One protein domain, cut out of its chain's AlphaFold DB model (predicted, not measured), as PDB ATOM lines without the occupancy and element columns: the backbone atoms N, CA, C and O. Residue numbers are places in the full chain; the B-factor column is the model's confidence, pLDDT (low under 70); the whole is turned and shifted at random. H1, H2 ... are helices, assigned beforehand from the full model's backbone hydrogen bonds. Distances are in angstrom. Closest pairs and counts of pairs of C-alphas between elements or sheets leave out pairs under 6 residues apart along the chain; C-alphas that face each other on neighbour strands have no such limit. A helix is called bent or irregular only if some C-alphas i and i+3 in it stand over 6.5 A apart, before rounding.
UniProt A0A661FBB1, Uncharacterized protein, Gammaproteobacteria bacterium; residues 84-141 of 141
ATOM      1  N   ARG A  84     143.754 142.369 204.228       93.25
ATOM      2  CA  ARG A  84     143.544 140.933 203.968       93.25
ATOM      3  C   ARG A  84     142.883 140.692 202.611       93.25
ATOM      4  O   ARG A  84     143.312 139.810 201.879       93.25
ATOM      5  N   VAL A  85     141.883 141.507 202.269       94.25
ATOM      6  CA  VAL A  85     141.186 141.436 200.977       94.25
ATOM      7  C   VAL A  85     142.127 141.862 199.859       94.25
ATOM      8  O   VAL A  85     142.253 141.159 198.861       94.25
ATOM      9  N   ALA A  86     142.854 142.964 200.052       93.06
ATOM     10  CA  ALA A  86     143.818 143.449 199.073       93.06
ATOM     11  C   ALA A  86     144.922 142.424 198.777       93.06
ATOM     12  O   ALA A  86     145.285 142.241 197.619       93.06
ATOM     13  N   ARG A  87     145.407 141.706 199.801       92.88
ATOM     14  CA  ARG A  87     146.415 140.646 199.645       92.88
ATOM     15  C   ARG A  87     145.944 139.501 198.748       92.88
ATOM     16  O   ARG A  87     146.768 138.921 198.056       92.88
ATOM     17  N   LEU A  88     144.650 139.183 198.760       93.94
ATOM     18  CA  LEU A  88     144.076 138.169 197.877       93.94
ATOM     19  C   LEU A  88     143.779 138.741 196.484       93.94
ATOM     20  O   LEU A  88     144.113 138.129 195.477       93.94
ATOM     21  N   TYR A  89     143.168 139.922 196.427       95.06
ATOM     22  CA  TYR A  89     142.647 140.484 195.184       95.06
ATOM     23  C   TYR A  89     143.739 141.044 194.263       95.06
ATOM     24  O   TYR A  89     143.680 140.828 193.056       95.06
ATOM     25  N   LEU A  90     144.748 141.744 194.802       93.12
ATOM     26  CA  LEU A  90     145.783 142.389 193.982       93.12
ATOM     27  C   LEU A  90     146.581 141.383 193.137       93.12
ATOM     28  O   LEU A  90     146.668 141.601 191.930       93.12
ATOM     29  N   PRO A  91     147.117 140.274 193.688       93.88
ATOM     30  CA  PRO A  91     147.840 139.292 192.882       93.88
ATOM     31  C   PRO A  91     146.973 138.671 191.787       93.88
ATOM     32  O   PRO A  91     147.441 138.518 190.665       93.88
ATOM     33  N   VAL A  92     145.705 138.363 192.085       94.25
ATOM     34  CA  VAL A  92     144.762 137.808 191.101       94.25
ATOM     35  C   VAL A  92     144.492 138.818 189.985       94.25
ATOM     36  O   VAL A  92     144.551 138.463 188.812       94.25
ATOM     37  N   ALA A  93     144.264 140.088 190.325       93.81
ATOM     38  CA  ALA A  93     144.073 141.143 189.336       93.81
ATOM     39  C   ALA A  93     145.309 141.310 188.436       93.81
ATOM     40  O   ALA A  93     145.164 141.363 187.217       93.81
ATOM     41  N   TYR A  94     146.520 141.330 189.004       93.88
ATOM     42  CA  TYR A  94     147.756 141.411 188.218       93.88
ATOM     43  C   TYR A  94     147.987 140.173 187.349       93.88
ATOM     44  O   TYR A  94     148.384 140.320 186.196       93.88
ATOM     45  N   LEU A  95     147.698 138.974 187.863       92.06
ATOM     46  CA  LEU A  95     147.802 137.727 187.106       92.06
ATOM     47  C   LEU A  95     146.890 137.725 185.878       92.06
ATOM     48  O   LEU A  95     147.269 137.174 184.854       92.06
ATOM     49  N   LEU A  96     145.708 138.337 185.965       90.69
ATOM     50  CA  LEU A  96     144.779 138.437 184.838       90.69
ATOM     51  C   LEU A  96     145.143 139.583 183.885       90.69
ATOM     52  O   LEU A  96     145.053 139.426 182.670       90.69
ATOM     53  N   LEU A  97     145.563 140.733 184.420       93.94
ATOM     54  CA  LEU A  97     145.788 141.947 183.634       93.94
ATOM     55  C   LEU A  97     147.116 141.925 182.865       93.94
ATOM     56  O   LEU A  97     147.161 142.332 181.707       93.94
ATOM     57  N   LEU A  98     148.204 141.464 183.489       92.31
ATOM     58  CA  LEU A  98     149.537 141.479 182.876       92.31
ATOM     59  C   LEU A  98     149.645 140.637 181.593       92.31
ATOM     60  O   LEU A  98     150.192 141.148 180.614       92.31
ATOM     61  N   PRO A  99     149.132 139.392 181.528       90.31
ATOM     62  CA  PRO A  99     149.187 138.612 180.298       90.31
ATOM     63  C   PRO A  99     148.145 139.055 179.268       90.31
ATOM     64  O   PRO A  99     148.237 138.635 178.120       90.31
ATOM     65  N   ALA A 100     147.179 139.905 179.629       89.81
ATOM     66  CA  ALA A 100     146.143 140.333 178.698       89.81
ATOM     67  C   ALA A 100     146.756 140.994 177.454       89.81
ATOM     68  O   ALA A 100     146.450 140.594 176.337       89.81
ATOM     69  N   ALA A 101     147.691 141.932 177.636       87.50
ATOM     70  CA  ALA A 101     148.348 142.629 176.530       87.50
ATOM     71  C   ALA A 101     149.060 141.683 175.532       87.50
ATOM     72  O   ALA A 101     148.744 141.758 174.343       87.50
ATOM     73  N   PRO A 102     149.966 140.771 175.948       87.19
ATOM     74  CA  PRO A 102     150.587 139.833 175.014       87.19
ATOM     75  C   PRO A 102     149.603 138.812 174.433       87.19
ATOM     76  O   PRO A 102     149.793 138.395 173.294       87.19
ATOM     77  N   VAL A 103     148.544 138.425 175.155       88.31
ATOM     78  CA  VAL A 103     147.490 137.550 174.611       88.31
ATOM     79  C   VAL A 103     146.726 138.248 173.487       88.31
ATOM     80  O   VAL A 103     146.552 137.661 172.421       88.31
ATOM     81  N   PHE A 104     146.323 139.506 173.682       89.88
ATOM     82  CA  PHE A 104     145.650 140.293 172.647       89.88
ATOM     83  C   PHE A 104     146.564 140.532 171.440       89.88
ATOM     84  O   PHE A 104     146.175 140.227 170.315       89.88
ATOM     85  N   ALA A 105     147.806 140.967 171.665       86.81
ATOM     86  CA  ALA A 105     148.778 141.165 170.588       86.81
ATOM     87  C   ALA A 105     149.093 139.857 169.837       86.81
ATOM     88  O   ALA A 105     149.239 139.840 168.616       86.81
ATOM     89  N   GLY A 106     149.177 138.735 170.556       86.31
ATOM     90  CA  GLY A 106     149.384 137.415 169.969       86.31
ATOM     91  C   GLY A 106     148.198 136.937 169.132       86.31
ATOM     92  O   GLY A 106     148.412 136.310 168.098       86.31
ATOM     93  N   ALA A 107     146.967 137.263 169.534       85.25
ATOM     94  CA  ALA A 107     145.766 136.963 168.759       85.25
ATOM     95  C   ALA A 107     145.714 137.767 167.446       85.25
ATOM     96  O   ALA A 107     145.410 137.199 166.398       85.25
ATOM     97  N   GLU A 108     146.082 139.052 167.475       90.00
ATOM     98  CA  GLU A 108     146.180 139.897 166.272       90.00
ATOM     99  C   GLU A 108     147.293 139.435 165.316       90.00
ATOM    100  O   GLU A 108     147.164 139.528 164.094       90.00
ATOM    101  N   HIS A 109     148.378 138.878 165.859       89.56
ATOM    102  CA  HIS A 109     149.536 138.402 165.100       89.56
ATOM    103  C   HIS A 109     149.685 136.874 165.110       89.56
ATOM    104  O   HIS A 109     150.804 136.350 165.073       89.56
ATOM    105  N   ALA A 110     148.566 136.144 165.115       84.50
ATOM    106  CA  ALA A 110     148.546 134.690 165.287       84.50
ATOM    107  C   ALA A 110     149.454 133.936 164.294       84.50
ATOM    108  O   ALA A 110     150.125 132.974 164.667       84.50
ATOM    109  N   SER A 111     149.543 134.398 163.042       83.62
ATOM    110  CA  SER A 111     150.412 133.800 162.018       83.62
ATOM    111  C   SER A 111     151.905 133.959 162.330       83.62
ATOM    112  O   SER A 111     152.686 133.027 162.126       83.62
ATOM    113  N   ALA A 112     152.314 135.111 162.866       85.00
ATOM    114  CA  ALA A 112     153.687 135.345 163.294       85.00
ATOM    115  C   ALA A 112     154.020 134.493 164.525       85.00
ATOM    116  O   ALA A 112     155.062 133.838 164.536       85.00
ATOM    117  N   VAL A 113     153.121 134.443 165.513       86.38
ATOM    118  CA  VAL A 113     153.279 133.607 166.714       86.38
ATOM    119  C   VAL A 113     153.419 132.132 166.337       86.38
ATOM    120  O   VAL A 113     154.346 131.472 166.802       86.38
ATOM    121  N   ALA A 114     152.572 131.629 165.435       85.19
ATOM    122  CA  ALA A 114     152.653 130.255 164.948       85.19
ATOM    123  C   ALA A 114     153.987 129.976 164.240       85.19
ATOM    124  O   ALA A 114     154.634 128.975 164.535       85.19
ATOM    125  N   ARG A 115     154.439 130.870 163.352       88.19
ATOM    126  CA  ARG A 115     155.700 130.702 162.610       88.19
ATOM    127  C   ARG A 115     156.929 130.688 163.521       88.19
ATOM    128  O   ARG A 115     157.822 129.862 163.346       88.19
ATOM    129  N   TRP A 116     157.004 131.608 164.478       87.69
ATOM    130  CA  TRP A 116     158.128 131.648 165.416       87.69
ATOM    131  C   TRP A 116     158.064 130.495 166.424       87.69
ATOM    132  O   TRP A 116     159.096 129.904 166.739       87.69
ATOM    133  N   GLY A 117     156.860 130.112 166.860       86.88
ATOM    134  CA  GLY A 117     156.639 128.958 167.730       86.88
ATOM    135  C   GLY A 117     157.056 127.635 167.086       86.88
ATOM    136  O   GLY A 117     157.762 126.846 167.713       86.88
ATOM    137  N   THR A 118     156.699 127.400 165.820       86.75
ATOM    138  CA  THR A 118     157.122 126.188 165.098       86.75
ATOM    139  C   THR A 118     158.629 126.157 164.877       86.75
ATOM    140  O   THR A 118     159.244 125.116 165.094       86.75
ATOM    141  N   SER A 119     159.246 127.292 164.533       90.38
ATOM    142  CA  SER A 119     160.706 127.401 164.403       90.38
ATOM    143  C   SER A 119     161.435 127.030 165.705       90.38
ATOM    144  O   SER A 119     162.373 126.230 165.691       90.38
ATOM    145  N   LEU A 120     160.953 127.526 166.851       93.38
ATOM    146  CA  LEU A 120     161.487 127.177 168.172       93.38
ATOM    147  C   LEU A 120     161.354 125.680 168.480       93.38
ATOM    148  O   LEU A 120     162.311 125.069 168.950       93.38
ATOM    149  N   MET A 121     160.198 125.078 168.192       92.62
ATOM    150  CA  MET A 121     159.973 123.644 168.411       92.62
ATOM    151  C   MET A 121     160.875 122.772 167.536       92.62
ATOM    152  O   MET A 121     161.448 121.804 168.031       92.62
ATOM    153  N   VAL A 122     161.058 123.132 166.262       94.69
ATOM    154  CA  VAL A 122     161.974 122.419 165.357       94.69
ATOM    155  C   VAL A 122     163.412 122.514 165.867       94.69
ATOM    156  O   VAL A 122     164.092 121.494 165.959       94.69
ATOM    157  N   SER A 123     163.863 123.705 166.270       93.88
ATOM    158  CA  SER A 123     165.199 123.901 166.852       93.88
ATOM    159  C   SER A 123     165.409 123.067 168.125       93.88
ATOM    160  O   SER A 123     166.437 122.400 168.281       93.88
ATOM    161  N   ALA A 124     164.410 123.028 169.012       93.44
ATOM    162  CA  ALA A 124     164.455 122.221 170.228       93.44
ATOM    163  C   ALA A 124     164.521 120.715 169.919       93.44
ATOM    164  O   ALA A 124     165.324 120.005 170.520       93.44
ATOM    165  N   ALA A 125     163.735 120.235 168.951       95.12
ATOM    166  CA  ALA A 125     163.736 118.835 168.533       95.12
ATOM    167  C   ALA A 125     165.081 118.411 167.926       95.12
ATOM    168  O   ALA A 125     165.608 117.359 168.287       95.12
ATOM    169  N   VAL A 126     165.669 119.242 167.058       96.75
ATOM    170  CA  VAL A 126     167.004 118.996 166.481       96.75
ATOM    171  C   VAL A 126     168.057 118.930 167.584       96.75
ATOM    172  O   VAL A 126     168.860 117.997 167.619       96.75
ATOM    173  N   THR A 127     168.023 119.878 168.522       96.62
ATOM    174  CA  THR A 127     168.951 119.905 169.660       96.62
ATOM    175  C   THR A 127     168.813 118.648 170.522       96.62
ATOM    176  O   THR A 127     169.809 117.997 170.830       96.62
ATOM    177  N   ALA A 128     167.582 118.265 170.870       95.00
ATOM    178  CA  ALA A 128     167.306 117.066 171.655       95.00
ATOM    179  C   ALA A 128     167.765 115.788 170.937       95.00
ATOM    180  O   ALA A 128     168.379 114.926 171.560       95.00
ATOM    181  N   ALA A 129     167.524 115.685 169.627       96.19
ATOM    182  CA  ALA A 129     167.983 114.563 168.816       96.19
ATOM    183  C   ALA A 129     169.515 114.465 168.801       96.19
ATOM    184  O   ALA A 129     170.060 113.378 168.968       96.19
ATOM    185  N   MET A 130     170.213 115.596 168.662       96.56
ATOM    186  CA  MET A 130     171.676 115.628 168.687       96.56
ATOM    187  C   MET A 130     172.230 115.161 170.038       96.56
ATOM    188  O   MET A 130     173.120 114.313 170.072       96.56
ATOM    189  N   LEU A 131     171.673 115.656 171.148       96.56
ATOM    190  CA  LEU A 131     172.067 115.228 172.493       96.56
ATOM    191  C   LEU A 131     171.806 113.735 172.717       96.56
ATOM    192  O   LEU A 131     172.658 113.034 173.257       96.56
ATOM    193  N   LEU A 132     170.660 113.235 172.254       96.19
ATOM    194  CA  LEU A 132     170.304 111.824 172.366       96.19
ATOM    195  C   LEU A 132     171.262 110.937 171.557       96.19
ATOM    196  O   LEU A 132     171.714 109.914 172.064       96.19
ATOM    197  N   LEU A 133     171.637 111.349 170.341       96.38
ATOM    198  CA  LEU A 133     172.637 110.646 169.530       96.38
ATOM    199  C   LEU A 133     174.014 110.622 170.203       96.38
ATOM    200  O   LEU A 133     174.652 109.572 170.234       96.38
ATOM    201  N   MET A 134     174.457 111.746 170.777       94.94
ATOM    202  CA  MET A 134     175.707 111.793 171.547       94.94
ATOM    203  C   MET A 134     175.666 110.833 172.739       94.94
ATOM    204  O   MET A 134     176.637 110.128 173.003       94.94
ATOM    205  N   GLN A 135     174.534 110.776 173.441       95.19
ATOM    206  CA  GLN A 135     174.366 109.909 174.600       95.19
ATOM    207  C   GLN A 135     174.371 108.426 174.209       95.19
ATOM    208  O   GLN A 135     175.041 107.635 174.868       95.19
ATOM    209  N   ILE A 136     173.715 108.060 173.102       94.44
ATOM    210  CA  ILE A 136     173.772 106.701 172.543       94.44
ATOM    211  C   ILE A 136     175.208 106.324 172.171       94.44
ATOM    212  O   ILE A 136     175.658 105.237 172.529       94.44
ATOM    213  N   ALA A 137     175.937 107.214 171.489       92.00
ATOM    214  CA  ALA A 137     177.318 106.958 171.092       92.00
ATOM    215  C   ALA A 137     178.192 106.631 172.310       92.00
ATOM    216  O   ALA A 137     178.828 105.584 172.322       92.00
ATOM    217  N   ILE A 138     178.129 107.447 173.368       93.50
ATOM    218  CA  ILE A 138     178.864 107.207 174.621       93.50
ATOM    219  C   ILE A 138     178.493 105.859 175.245       93.50
ATOM    220  O   ILE A 138     179.370 105.156 175.720       93.50
ATOM    221  N   THR A 139     177.213 105.479 175.252       90.44
ATOM    222  CA  THR A 139     176.795 104.195 175.847       90.44
ATOM    223  C   THR A 139     177.202 102.963 175.037       90.44
ATOM    224  O   THR A 139     177.200 101.862 175.581       90.44
ATOM    225  N   LEU A 140     177.497 103.133 173.746       86.25
ATOM    226  CA  LEU A 140     177.887 102.057 172.831       86.25
ATOM    227  C   LEU A 140     179.408 101.954 172.623       86.25
ATOM    228  O   LEU A 140     179.843 101.000 171.978       86.25
ATOM    229  N   THR A 141     180.192 102.921 173.121       73.31
ATOM    230  CA  THR A 141     181.669 102.881 173.118       73.31
ATOM    231  C   THR A 141     182.188 102.378 174.455       73.31
ATOM    232  O   THR A 141     183.205 101.652 174.437       73.31
TER     233      THR A 141
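Overview. This is residues 84 to 141 of the 141 residues of an uncharacterized protein of Gammaproteobacteria bacterium (UniProt A0A661FBB1). Two helical arms meet at a corner and make a flat L: one arm is the long helix H3, the other is H1 followed nearly in line by the short H2, and the corner lies where H2 meets H3. The space between the arms is empty, and the arms come near each other at the corner. The printed part has 58 residues, with three named helices in the order H1, H2, H3 and no named strand; the class is all helix. It is extended, with a radius of gyration of the C-alphas of 20.6 A and spans of 62 by 35 by 6 A.

Arrangement. H3, residues 110 to 140, is close to but not clearly touching H2, residues 100 to 108. Their closest C-alphas, those of Gly 106 and Val 113, are 6.3 A apart. Their lines are about perpendicular, at 82 degrees. H1, residues 84 to 97, and H2 meet only through their link. H1 and H3 are apart. In H2 and H3 every O i to N i+4 pair is within hydrogen-bond range; in H1, 8 of 10 are.

Along the chain. H3 measures 44.5 A from C-alpha 110 at (148.546, 134.690, 165.287) to C-alpha 140 at (177.887, 102.057, 172.831). H2 measures 12.4 A from first to last C-alpha. H1 measures 20.5 A and begins with C-alpha 84 at (143.544, 140.933, 203.968). H1 is neither bent nor irregular, but only just: C-alphas 88 and 91 are 6.4 A apart.

Size, cuts and confidence. The two C-alphas farthest apart, those of Val 85 and Thr 141, are 62.5 A apart. Residues 115 to 141, of which 115 to 140 belong to H3, stand free. The links H1 to H2 and H2 to H3 are tight. The printed part has no cut and ends at Thr 141, the chain's last residue. The mean pLDDT of the printed part is 91.2, and no printed residue is under 70.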